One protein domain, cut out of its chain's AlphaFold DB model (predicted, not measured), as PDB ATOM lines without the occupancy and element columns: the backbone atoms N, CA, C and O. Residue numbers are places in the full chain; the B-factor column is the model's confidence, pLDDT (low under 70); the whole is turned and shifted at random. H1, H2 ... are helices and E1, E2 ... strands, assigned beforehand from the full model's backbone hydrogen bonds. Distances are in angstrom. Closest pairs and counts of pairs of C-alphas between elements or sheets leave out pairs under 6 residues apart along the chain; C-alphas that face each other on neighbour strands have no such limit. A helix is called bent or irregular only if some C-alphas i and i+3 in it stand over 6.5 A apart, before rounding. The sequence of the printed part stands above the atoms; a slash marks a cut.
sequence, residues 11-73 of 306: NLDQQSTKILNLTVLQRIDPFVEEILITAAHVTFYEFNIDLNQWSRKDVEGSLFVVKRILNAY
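This is residues 11 to 73 of the 306 residues of an uncharacterized protein of Coptis chinensis (UniProt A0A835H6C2). The model shows a long hairpin of two strands, E1 and E2, each sharply bent, whose turn sticks out free at residues 48 to 53, while a helix, H1, packs on E1 near the other end of the hairpin. A short helix, H2, follows E2 and lies away from H1, so to speak a tail on the end of the hairpin opposite the turn. The printed part has 63 residues with two named helices and two named strands in the order H1, E1, E2, H2; the sheet has the order E1 - E2 and is antiparallel, and the class is mixed, helices and strands. The whole is only just loose, close to extended, with a radius of gyration of the C-alphas of 15.6 A, and its outline is flat, spanning 45 by 37 by 17 A.

The printed part begins at Asn 11. H1 holds residues 14 to 25, with C-alpha 14 at (129.001, 156.584, 179.614), and measures 16.3 A from first to last C-alpha. A short link of 6 residues leads to E1, residues 32 to 48, which begins with C-alpha 32 at (121.607, 140.013, 176.068). E1 measures 31.2 A from first to last C-alpha and is the longest strand by residues, with 17 residues. A tight link of 4 residues leads to E2, residues 53 to 68, which measures 33.1 A from first to last C-alpha. After one residue, a tight link, comes H2, residues 70 to 73, 6.0 A from first to last C-alpha; its C-alpha 73 stands at (117.580, 128.877, 170.659).

E1 and E2 form a hairpin of antiparallel neighbour strands, with 168 degrees between their N-to-C directions. At the end away from the turn, the C-alphas of Val 32 and Arg 68 face each other at 4.5 A, and N 33 and O 67 are within hydrogen-bond range at 2.8 A. At the turn, the C-alphas of Asn 48 and Gln 53 face each other at 5.3 A, with N 48 and O 53 within hydrogen-bond range at 2.8 A. E1 bends by 95 degrees at residue 35, and E2 bends by 86 degrees at residue 58. H1 and E1 have 5 pairs of C-alphas within 8 A, the closest being those of Leu 22 and Ile 35, 6.7 A apart. The centres of H1 and E1 are 16.0 A apart. H1 and E2 are near each other, with 5 pairs of C-alphas within 10 A. H2 is apart from H1, and it is also apart from E1. In H1 every O i to N i+4 pair is within hydrogen-bond range; H2, with 4 residues, is too short for such a pair, and its one O i to N i+3 pair is within range. H2 is neither bent nor irregular, but only just: C-alphas 70 and 73 are 6.0 A apart.

The two C-alphas farthest apart are those of Asn 11 and Asp 50, 49.1 A. The first and last printed C-alphas, those of Asn 11 and Tyr 73, are 38.7 A apart. The printed part has no cut from residue 11 to residue 73, and none of its links between named elements is long. Residues 48 to 53 stand free, with no C-alpha 8 or more residues away along the chain within 10 A of them. The mean pLDDT of the printed part is 91.9; residues 11 to 12 and 71 to 73 are under 70, and H2 has a mean of 66.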
ATOM      1  N   ASN A  11     130.261 161.044 188.863       53.94
ATOM      2  CA  ASN A  11     130.353 161.274 187.426       53.94
ATOM      3  C   ASN A  11     130.690 159.940 186.745       53.94
ATOM      4  O   ASN A  11     131.820 159.698 186.335       53.94
ATOM      5  N   LEU A  12     129.711 159.034 186.735       69.06
ATOM      6  CA  LEU A  12     129.820 157.738 186.091       69.06
ATOM      7  C   LEU A  12     129.869 157.982 184.586       69.06
ATOM      8  O   LEU A  12     128.928 158.525 184.006       69.06
ATOM      9  N   ASP A  13     130.980 157.611 183.963       82.69
ATOM     10  CA  ASP A  13     131.158 157.783 182.533       82.69
ATOM     11  C   ASP A  13     130.156 156.921 181.742       82.69
ATOM     12  O   ASP A  13     129.522 155.989 182.256       82.69
ATOM     13  N   GLN A  14     129.994 157.239 180.460       83.44
ATOM     14  CA  GLN A  14     129.001 156.584 179.614       83.44
ATOM     15  C   GLN A  14     129.281 155.083 179.415       83.44
ATOM     16  O   GLN A  14     128.331 154.312 179.266       83.44
ATOM     17  N   GLN A  15     130.547 154.647 179.452       85.81
ATOM     18  CA  GLN A  15     130.911 153.240 179.281       85.81
ATOM     19  C   GLN A  15     130.663 152.454 180.567       85.81
ATOM     20  O   GLN A  15     129.963 151.448 180.514       85.81
ATOM     21  N   SER A  16     131.103 152.945 181.728       88.38
ATOM     22  CA  SER A  16     130.762 152.341 183.025       88.38
ATOM     23  C   SER A  16     129.245 152.282 183.246       88.38
ATOM     24  O   SER A  16     128.731 151.292 183.763       88.38
ATOM     25  N   THR A  17     128.502 153.292 182.777       89.19
ATOM     26  CA  THR A  17     127.030 153.290 182.784       89.19
ATOM     27  C   THR A  17     126.445 152.216 181.854       89.19
ATOM     28  O   THR A  17     125.536 151.490 182.260       89.19
ATOM     29  N   LYS A  18     126.963 152.074 180.621       90.19
ATOM     30  CA  LYS A  18     126.532 151.027 179.673       90.19
ATOM     31  C   LYS A  18     126.848 149.627 180.207       90.19
ATOM     32  O   LYS A  18     125.977 148.765 180.148       90.19
ATOM     33  N   ILE A  19     128.041 149.423 180.769       92.62
ATOM     34  CA  ILE A  19     128.485 148.165 181.387       92.62
ATOM     35  C   ILE A  19     127.577 147.807 182.565       92.62
ATOM     36  O   ILE A  19     127.002 146.723 182.567       92.62
ATOM     37  N   LEU A  20     127.364 148.720 183.521       94.56
ATOM     38  CA  LEU A  20     126.506 148.466 184.682       94.56
ATOM     39  C   LEU A  20     125.073 148.104 184.264       94.56
ATOM     40  O   LEU A  20     124.526 147.113 184.748       94.56
ATOM     41  N   ASN A  21     124.478 148.857 183.333       95.12
ATOM     42  CA  ASN A  21     123.142 148.549 182.825       95.12
ATOM     43  C   ASN A  21     123.104 147.196 182.088       95.12
ATOM     44  O   ASN A  21     122.160 146.432 182.278       95.12
ATOM     45  N   LEU A  22     124.141 146.848 181.317       95.88
ATOM     46  CA  LEU A  22     124.254 145.553 180.639       95.88
ATOM     47  C   LEU A  22     124.346 144.391 181.645       95.88
ATOM     48  O   LEU A  22     123.582 143.438 181.533       95.88
ATOM     49  N   THR A  23     125.179 144.502 182.686       96.38
ATOM     50  CA  THR A  23     125.292 143.514 183.782       96.38
ATOM     51  C   THR A  23     124.003 143.398 184.613       96.38
ATOM     52  O   THR A  23     123.752 142.379 185.259       96.38
ATOM     53  N   VAL A  24     123.158 144.433 184.649       96.31
ATOM     54  CA  VAL A  24     121.823 144.339 185.263       96.31
ATOM     55  C   VAL A  24     120.844 143.601 184.342       96.31
ATOM     56  O   VAL A  24     120.145 142.709 184.814       96.31
ATOM     57  N   LEU A  25     120.829 143.891 183.037       96.44
ATOM     58  CA  LEU A  25     119.966 143.195 182.070       96.44
ATOM     59  C   LEU A  25     120.339 141.712 181.911       96.44
ATOM     60  O   LEU A  25     119.454 140.860 181.896       96.44
ATOM     61  N   GLN A  26     121.633 141.380 181.891       96.31
ATOM     62  CA  GLN A  26     122.134 140.002 181.787       96.31
ATOM     63  C   GLN A  26     121.791 139.116 182.999       96.31
ATOM     64  O   GLN A  26     121.807 137.893 182.883       96.31
ATOM     65  N   ARG A  27     121.428 139.705 184.149       95.81
ATOM     66  CA  ARG A  27     120.875 138.962 185.299       95.81
ATOM     67  C   ARG A  27     119.417 138.532 185.105       95.81
ATOM     68  O   ARG A  27     118.952 137.671 185.841       95.81
ATOM     69  N   ILE A  28     118.712 139.124 184.139       95.31
ATOM     70  CA  ILE A  28     117.315 138.815 183.796       95.31
ATOM     71  C   ILE A  28     117.264 137.970 182.513       95.31
ATOM     72  O   ILE A  28     116.523 136.995 182.439       95.31
ATOM     73  N   ASP A  29     118.085 138.316 181.519       95.25
ATOM     74  CA  ASP A  29     118.234 137.591 180.255       95.25
ATOM     75  C   ASP A  29     119.728 137.407 179.918       95.25
ATOM     76  O   ASP A  29     120.345 138.304 179.333       95.25
ATOM     77  N   PRO A  30     120.329 136.248 180.257       94.44
ATOM     78  CA  PRO A  30     121.753 135.972 180.032       94.44
ATOM     79  C   PRO A  30     122.210 136.028 178.569       94.44
ATOM     80  O   PRO A  30     123.408 135.999 178.302       94.44
ATOM     81  N   PHE A  31     121.279 136.091 177.613       95.50
ATOM     82  CA  PHE A  31     121.581 136.148 176.184       95.50
ATOM     83  C   PHE A  31     121.613 137.578 175.628       95.50
ATOM     84  O   PHE A  31     121.814 137.742 174.423       95.50
ATOM     85  N   VAL A  32     121.420 138.608 176.461       95.81
ATOM     86  CA  VAL A  32     121.607 140.013 176.068       95.81
ATOM     87  C   VAL A  32     123.082 140.265 175.746       95.81
ATOM     88  O   VAL A  32     123.951 140.193 176.613       95.81
ATOM     89  N   GLU A  33     123.348 140.579 174.483       95.06
ATOM     90  CA  GLU A  33     124.680 140.834 173.936       95.06
ATOM     91  C   GLU A  33     125.069 142.311 174.090       95.06
ATOM     92  O   GLU A  33     126.166 142.633 174.535       95.06
ATOM     93  N   GLU A  34     124.151 143.220 173.745       95.44
ATOM     94  CA  GLU A  34     124.402 144.662 173.726       95.44
ATOM     95  C   GLU A  34     123.119 145.475 173.967       95.44
ATOM     96  O   GLU A  34     122.041 145.118 173.493       95.44
ATOM     97  N   ILE A  35     123.253 146.622 174.645       96.25
ATOM     98  CA  ILE A  35     122.247 147.693 174.664       96.25
ATOM     99  C   ILE A  35     122.426 148.575 173.421       96.25
ATOM    100  O   ILE A  35     123.460 149.230 173.275       96.25
ATOM    101  N   LEU A  36     121.393 148.623 172.577       95.81
ATOM    102  CA  LEU A  36     121.335 149.414 171.344       95.81
ATOM    103  C   LEU A  36     120.744 150.814 171.580       95.81
ATOM    104  O   LEU A  36     121.238 151.797 171.039       95.81
ATOM    105  N   ILE A  37     119.678 150.908 172.386       94.00
ATOM    106  CA  ILE A  37     118.972 152.164 172.700       94.00
ATOM    107  C   ILE A  37     118.595 152.165 174.185       94.00
ATOM    108  O   ILE A  37     118.280 151.119 174.758       94.00
ATOM    109  N   THR A  38     118.584 153.339 174.817       94.00
ATOM    110  CA  THR A  38     118.023 153.533 176.162       94.00
ATOM    111  C   THR A  38     117.181 154.803 176.213       94.00
ATOM    112  O   THR A  38     117.640 155.862 175.792       94.00
ATOM    113  N   ALA A  39     115.976 154.717 176.778       94.12
ATOM    114  CA  ALA A  39     115.128 155.865 177.094       94.12
ATOM    115  C   ALA A  39     114.892 155.941 178.610       94.12
ATOM    116  O   ALA A  39     114.638 154.931 179.264       94.12
ATOM    117  N   ALA A  40     114.989 157.144 179.181       90.62
ATOM    118  CA  ALA A  40     114.999 157.327 180.634       90.62
ATOM    119  C   ALA A  40     113.630 157.239 181.309       90.62
ATOM    120  O   ALA A  40     113.560 157.033 182.521       90.62
ATOM    121  N   HIS A  41     112.552 157.449 180.564       94.25
ATOM    122  CA  HIS A  41     111.191 157.395 181.073       94.25
ATOM    123  C   HIS A  41     110.255 157.002 179.936       94.25
ATOM    124  O   HIS A  41     110.236 157.656 178.897       94.25
ATOM    125  N   VAL A  42     109.543 155.897 180.129       96.19
ATOM    126  CA  VAL A  42     108.524 155.358 179.231       96.19
ATOM    127  C   VAL A  42     107.406 154.794 180.102       96.19
ATOM    128  O   VAL A  42     107.680 154.103 181.085       96.19
ATOM    129  N   THR A  43     106.165 155.075 179.720       97.06
ATOM    130  CA  THR A  43     104.936 154.543 180.322       97.06
ATOM    131  C   THR A  43     104.267 153.626 179.304       97.06
ATOM    132  O   THR A  43     104.140 154.005 178.138       97.06
ATOM    133  N   PHE A  44     103.828 152.438 179.712       97.06
ATOM    134  CA  PHE A  44     103.173 151.490 178.810       97.06
ATOM    135  C   PHE A  44     101.668 151.781 178.651       97.06
ATOM    136  O   PHE A  44     100.972 152.122 179.610       97.06
ATOM    137  N   TYR A  45     101.164 151.616 177.427       97.81
ATOM    138  CA  TYR A  45      99.757 151.787 177.064       97.81
ATOM    139  C   TYR A  45      99.306 150.626 176.173       97.81
ATOM    140  O   TYR A  45     100.059 150.171 175.314       97.81
ATOM    141  N   GLU A  46      98.062 150.188 176.343       97.38
ATOM    142  CA  GLU A  46      97.423 149.160 175.518       97.38
ATOM    143  C   GLU A  46      96.187 149.742 174.831       97.38
ATOM    144  O   GLU A  46      95.349 150.375 175.480       97.38
ATOM    145  N   PHE A  47      96.071 149.519 173.523       97.75
ATOM    146  CA  PHE A  47      94.899 149.899 172.742       97.75
ATOM    147  C   PHE A  47      93.876 148.761 172.752       97.75
ATOM    148  O   PHE A  47      94.125 147.690 172.199       97.75
ATOM    149  N   ASN A  48      92.717 149.000 173.361       96.94
ATOM    150  CA  ASN A  48      91.572 148.114 173.243       96.94
ATOM    151  C   ASN A  48      90.880 148.383 171.896       96.94
ATOM    152  O   ASN A  48      90.431 149.502 171.637       96.94
ATOM    153  N   ILE A  49      90.824 147.357 171.043       97.25
ATOM    154  CA  ILE A  49      90.293 147.454 169.678       97.25
ATOM    155  C   ILE A  49      88.764 147.585 169.699       97.25
ATOM    156  O   ILE A  49      88.224 148.446 169.010       97.25
ATOM    157  N   ASP A  50      88.079 146.791 170.526       97.75
ATOM    158  CA  ASP A  50      86.611 146.713 170.581       97.75
ATOM    159  C   ASP A  50      85.968 148.022 171.073       97.75
ATOM    160  O   ASP A  50      84.904 148.427 170.609       97.75
ATOM    161  N   LEU A  51      86.645 148.708 171.997       96.56
ATOM    162  CA  LEU A  51      86.265 150.013 172.542       96.56
ATOM    163  C   LEU A  51      86.939 151.187 171.809       96.56
ATOM    164  O   LEU A  51      86.676 152.341 172.155       96.56
ATOM    165  N   ASN A  52      87.824 150.904 170.842       96.06
ATOM    166  CA  ASN A  52      88.661 151.856 170.103       96.06
ATOM    167  C   ASN A  52      89.339 152.906 171.023       96.06
ATOM    168  O   ASN A  52      89.282 154.114 170.780       96.06
ATOM    169  N   GLN A  53      89.946 152.452 172.124       97.81
ATOM    170  CA  GLN A  53      90.426 153.315 173.214       97.81
ATOM    171  C   GLN A  53      91.783 152.880 173.777       97.81
ATOM    172  O   GLN A  53      92.083 151.695 173.900       97.81
ATOM    173  N   TRP A  54      92.594 153.860 174.179       97.81
ATOM    174  CA  TRP A  54      93.866 153.631 174.864       97.81
ATOM    175  C   TRP A  54      93.678 153.532 176.379       97.81
ATOM    176  O   TRP A  54      93.073 154.405 176.997       97.81
ATOM    177  N   SER A  55      94.276 152.509 176.985       96.81
ATOM    178  CA  SER A  55      94.373 152.328 178.434       96.81
ATOM    179  C   SER A  55      95.830 152.457 178.888       96.81
ATOM    180  O   SER A  55      96.731 151.883 178.274       96.81
ATOM    181  N   ARG A  56      96.085 153.219 179.958       96.50
ATOM    182  CA  ARG A  56      97.404 153.263 180.612       96.50
ATOM    183  C   ARG A  56      97.583 152.002 181.454       96.50
ATOM    184  O   ARG A  56      96.655 151.599 182.152       96.50
ATOM    185  N   LYS A  57      98.770 151.402 181.414       97.19
ATOM    186  CA  LYS A  57      99.144 150.269 182.270       97.19
ATOM    187  C   LYS A  57     100.049 150.742 183.405       97.19
ATOM    188  O   LYS A  57     100.766 151.730 183.260       97.19
ATOM    189  N   ASP A  58     100.044 150.002 184.510       96.38
ATOM    190  CA  ASP A  58     100.900 150.254 185.677       96.38
ATOM    191  C   ASP A  58     102.326 149.708 185.456       96.38
ATOM    192  O   ASP A  58     102.845 148.884 186.203       96.38
ATOM    193  N   VAL A  59     102.930 150.104 184.332       95.44
ATOM    194  CA  VAL A  59     104.292 149.737 183.929       95.44
ATOM    195  C   VAL A  59     104.971 150.996 183.412       95.44
ATOM    196  O   VAL A  59     104.658 151.501 182.330       95.44
ATOM    197  N   GLU A  60     105.895 151.521 184.210       94.81
ATOM    198  CA  GLU A  60     106.577 152.784 183.956       94.81
ATOM    199  C   GLU A  60     108.025 152.725 184.449       94.81
ATOM    200  O   GLU A  60     108.299 152.269 185.558       94.81
ATOM    201  N   GLY A  61     108.978 153.172 183.628       94.56
ATOM    202  CA  GLY A  61     110.395 153.035 183.958       94.56
ATOM    203  C   GLY A  61     111.341 153.469 182.845       94.56
ATOM    204  O   GLY A  61     110.991 154.289 181.999       94.56
ATOM    205  N   SER A  62     112.561 152.934 182.867       94.19
ATOM    206  CA  SER A  62     113.535 153.076 181.777       94.19
ATOM    207  C   SER A  62     113.321 151.966 180.742       94.19
ATOM    208  O   SER A  62     113.190 150.804 181.119       94.19
ATOM    209  N   LEU A  63     113.336 152.301 179.451       96.19
ATOM    210  CA  LEU A  63     113.249 151.328 178.357       96.19
ATOM    211  C   LEU A  63     114.638 151.062 177.773       96.19
ATOM    212  O   LEU A  63     115.390 152.001 177.513       96.19
ATOM    213  N   PHE A  64     114.942 149.793 177.508       96.25
ATOM    214  CA  PHE A  64     116.175 149.346 176.865       96.25
ATOM    215  C   PHE A  64     115.830 148.516 175.627       96.25
ATOM    216  O   PHE A  64     115.051 147.571 175.717       96.25
ATOM    217  N   VAL A  65     116.423 148.852 174.479       96.56
ATOM    218  CA  VAL A  65     116.392 148.001 173.278       96.56
ATOM    219  C   VAL A  65     117.716 147.257 173.216       96.56
ATOM    220  O   VAL A  65     118.775 147.880 173.321       96.56
ATOM    221  N   VAL A  66     117.659 145.936 173.063       96.81
ATOM    222  CA  VAL A  66     118.816 145.045 173.192       96.81
ATOM    223  C   VAL A  66     119.007 144.152 171.973       96.81
ATOM    224  O   VAL A  66     118.045 143.702 171.352       96.81
ATOM    225  N   LYS A  67     120.269 143.854 171.668       95.62
ATOM    226  CA  LYS A  67     120.677 142.746 170.803       95.62
ATOM    227  C   LYS A  67     120.760 141.476 171.658       95.62
ATOM    228  O   LYS A  67     121.304 141.525 172.762       95.62
ATOM    229  N   ARG A  68     120.236 140.351 171.164       95.06
ATOM    230  CA  ARG A  68     120.215 139.055 171.868       95.06
ATOM    231  C   ARG A  68     120.842 137.959 171.005       95.06
ATOM    232  O   ARG A  68     120.580 137.896 169.804       95.06
ATOM    233  N   ILE A  69     121.646 137.084 171.610       91.69
ATOM    234  CA  ILE A  69     122.380 136.030 170.895       91.69
ATOM    235  C   ILE A  69     121.411 134.924 170.436       91.69
ATOM    236  O   ILE A  69     120.846 134.191 171.248       91.69
ATOM    237  N   LEU A  70     121.230 134.776 169.118       80.00
ATOM    238  CA  LEU A  70     120.220 133.877 168.533       80.00
ATOM    239  C   LEU A  70     120.563 132.379 168.628       80.00
ATOM    240  O   LEU A  70     119.659 131.547 168.693       80.00
ATOM    241  N   ASN A  71     121.850 132.011 168.657       68.06
ATOM    242  CA  ASN A  71     122.277 130.602 168.669       68.06
ATOM    243  C   ASN A  71     121.895 129.843 169.960       68.06
ATOM    244  O   ASN A  71     121.892 128.613 169.968       68.06
ATOM    245  N   ALA A  72     121.489 130.562 171.012       59.28
ATOM    246  CA  ALA A  72     120.912 130.006 172.230       59.28
ATOM    247  C   ALA A  72     119.653 129.157 171.968       59.28
ATOM    248  O   ALA A  72     119.417 128.172 172.663       59.28
ATOM    249  N   TYR A  73     118.863 129.516 170.952       55.19
ATOM    250  CA  TYR A  73     117.580 128.877 170.659       55.19
ATOM    251  C   TYR A  73     117.684 127.596 169.811       55.19
ATOM    252  O   TYR A  73     116.698 126.872 169.712       55.19
TER     253      TYR A  73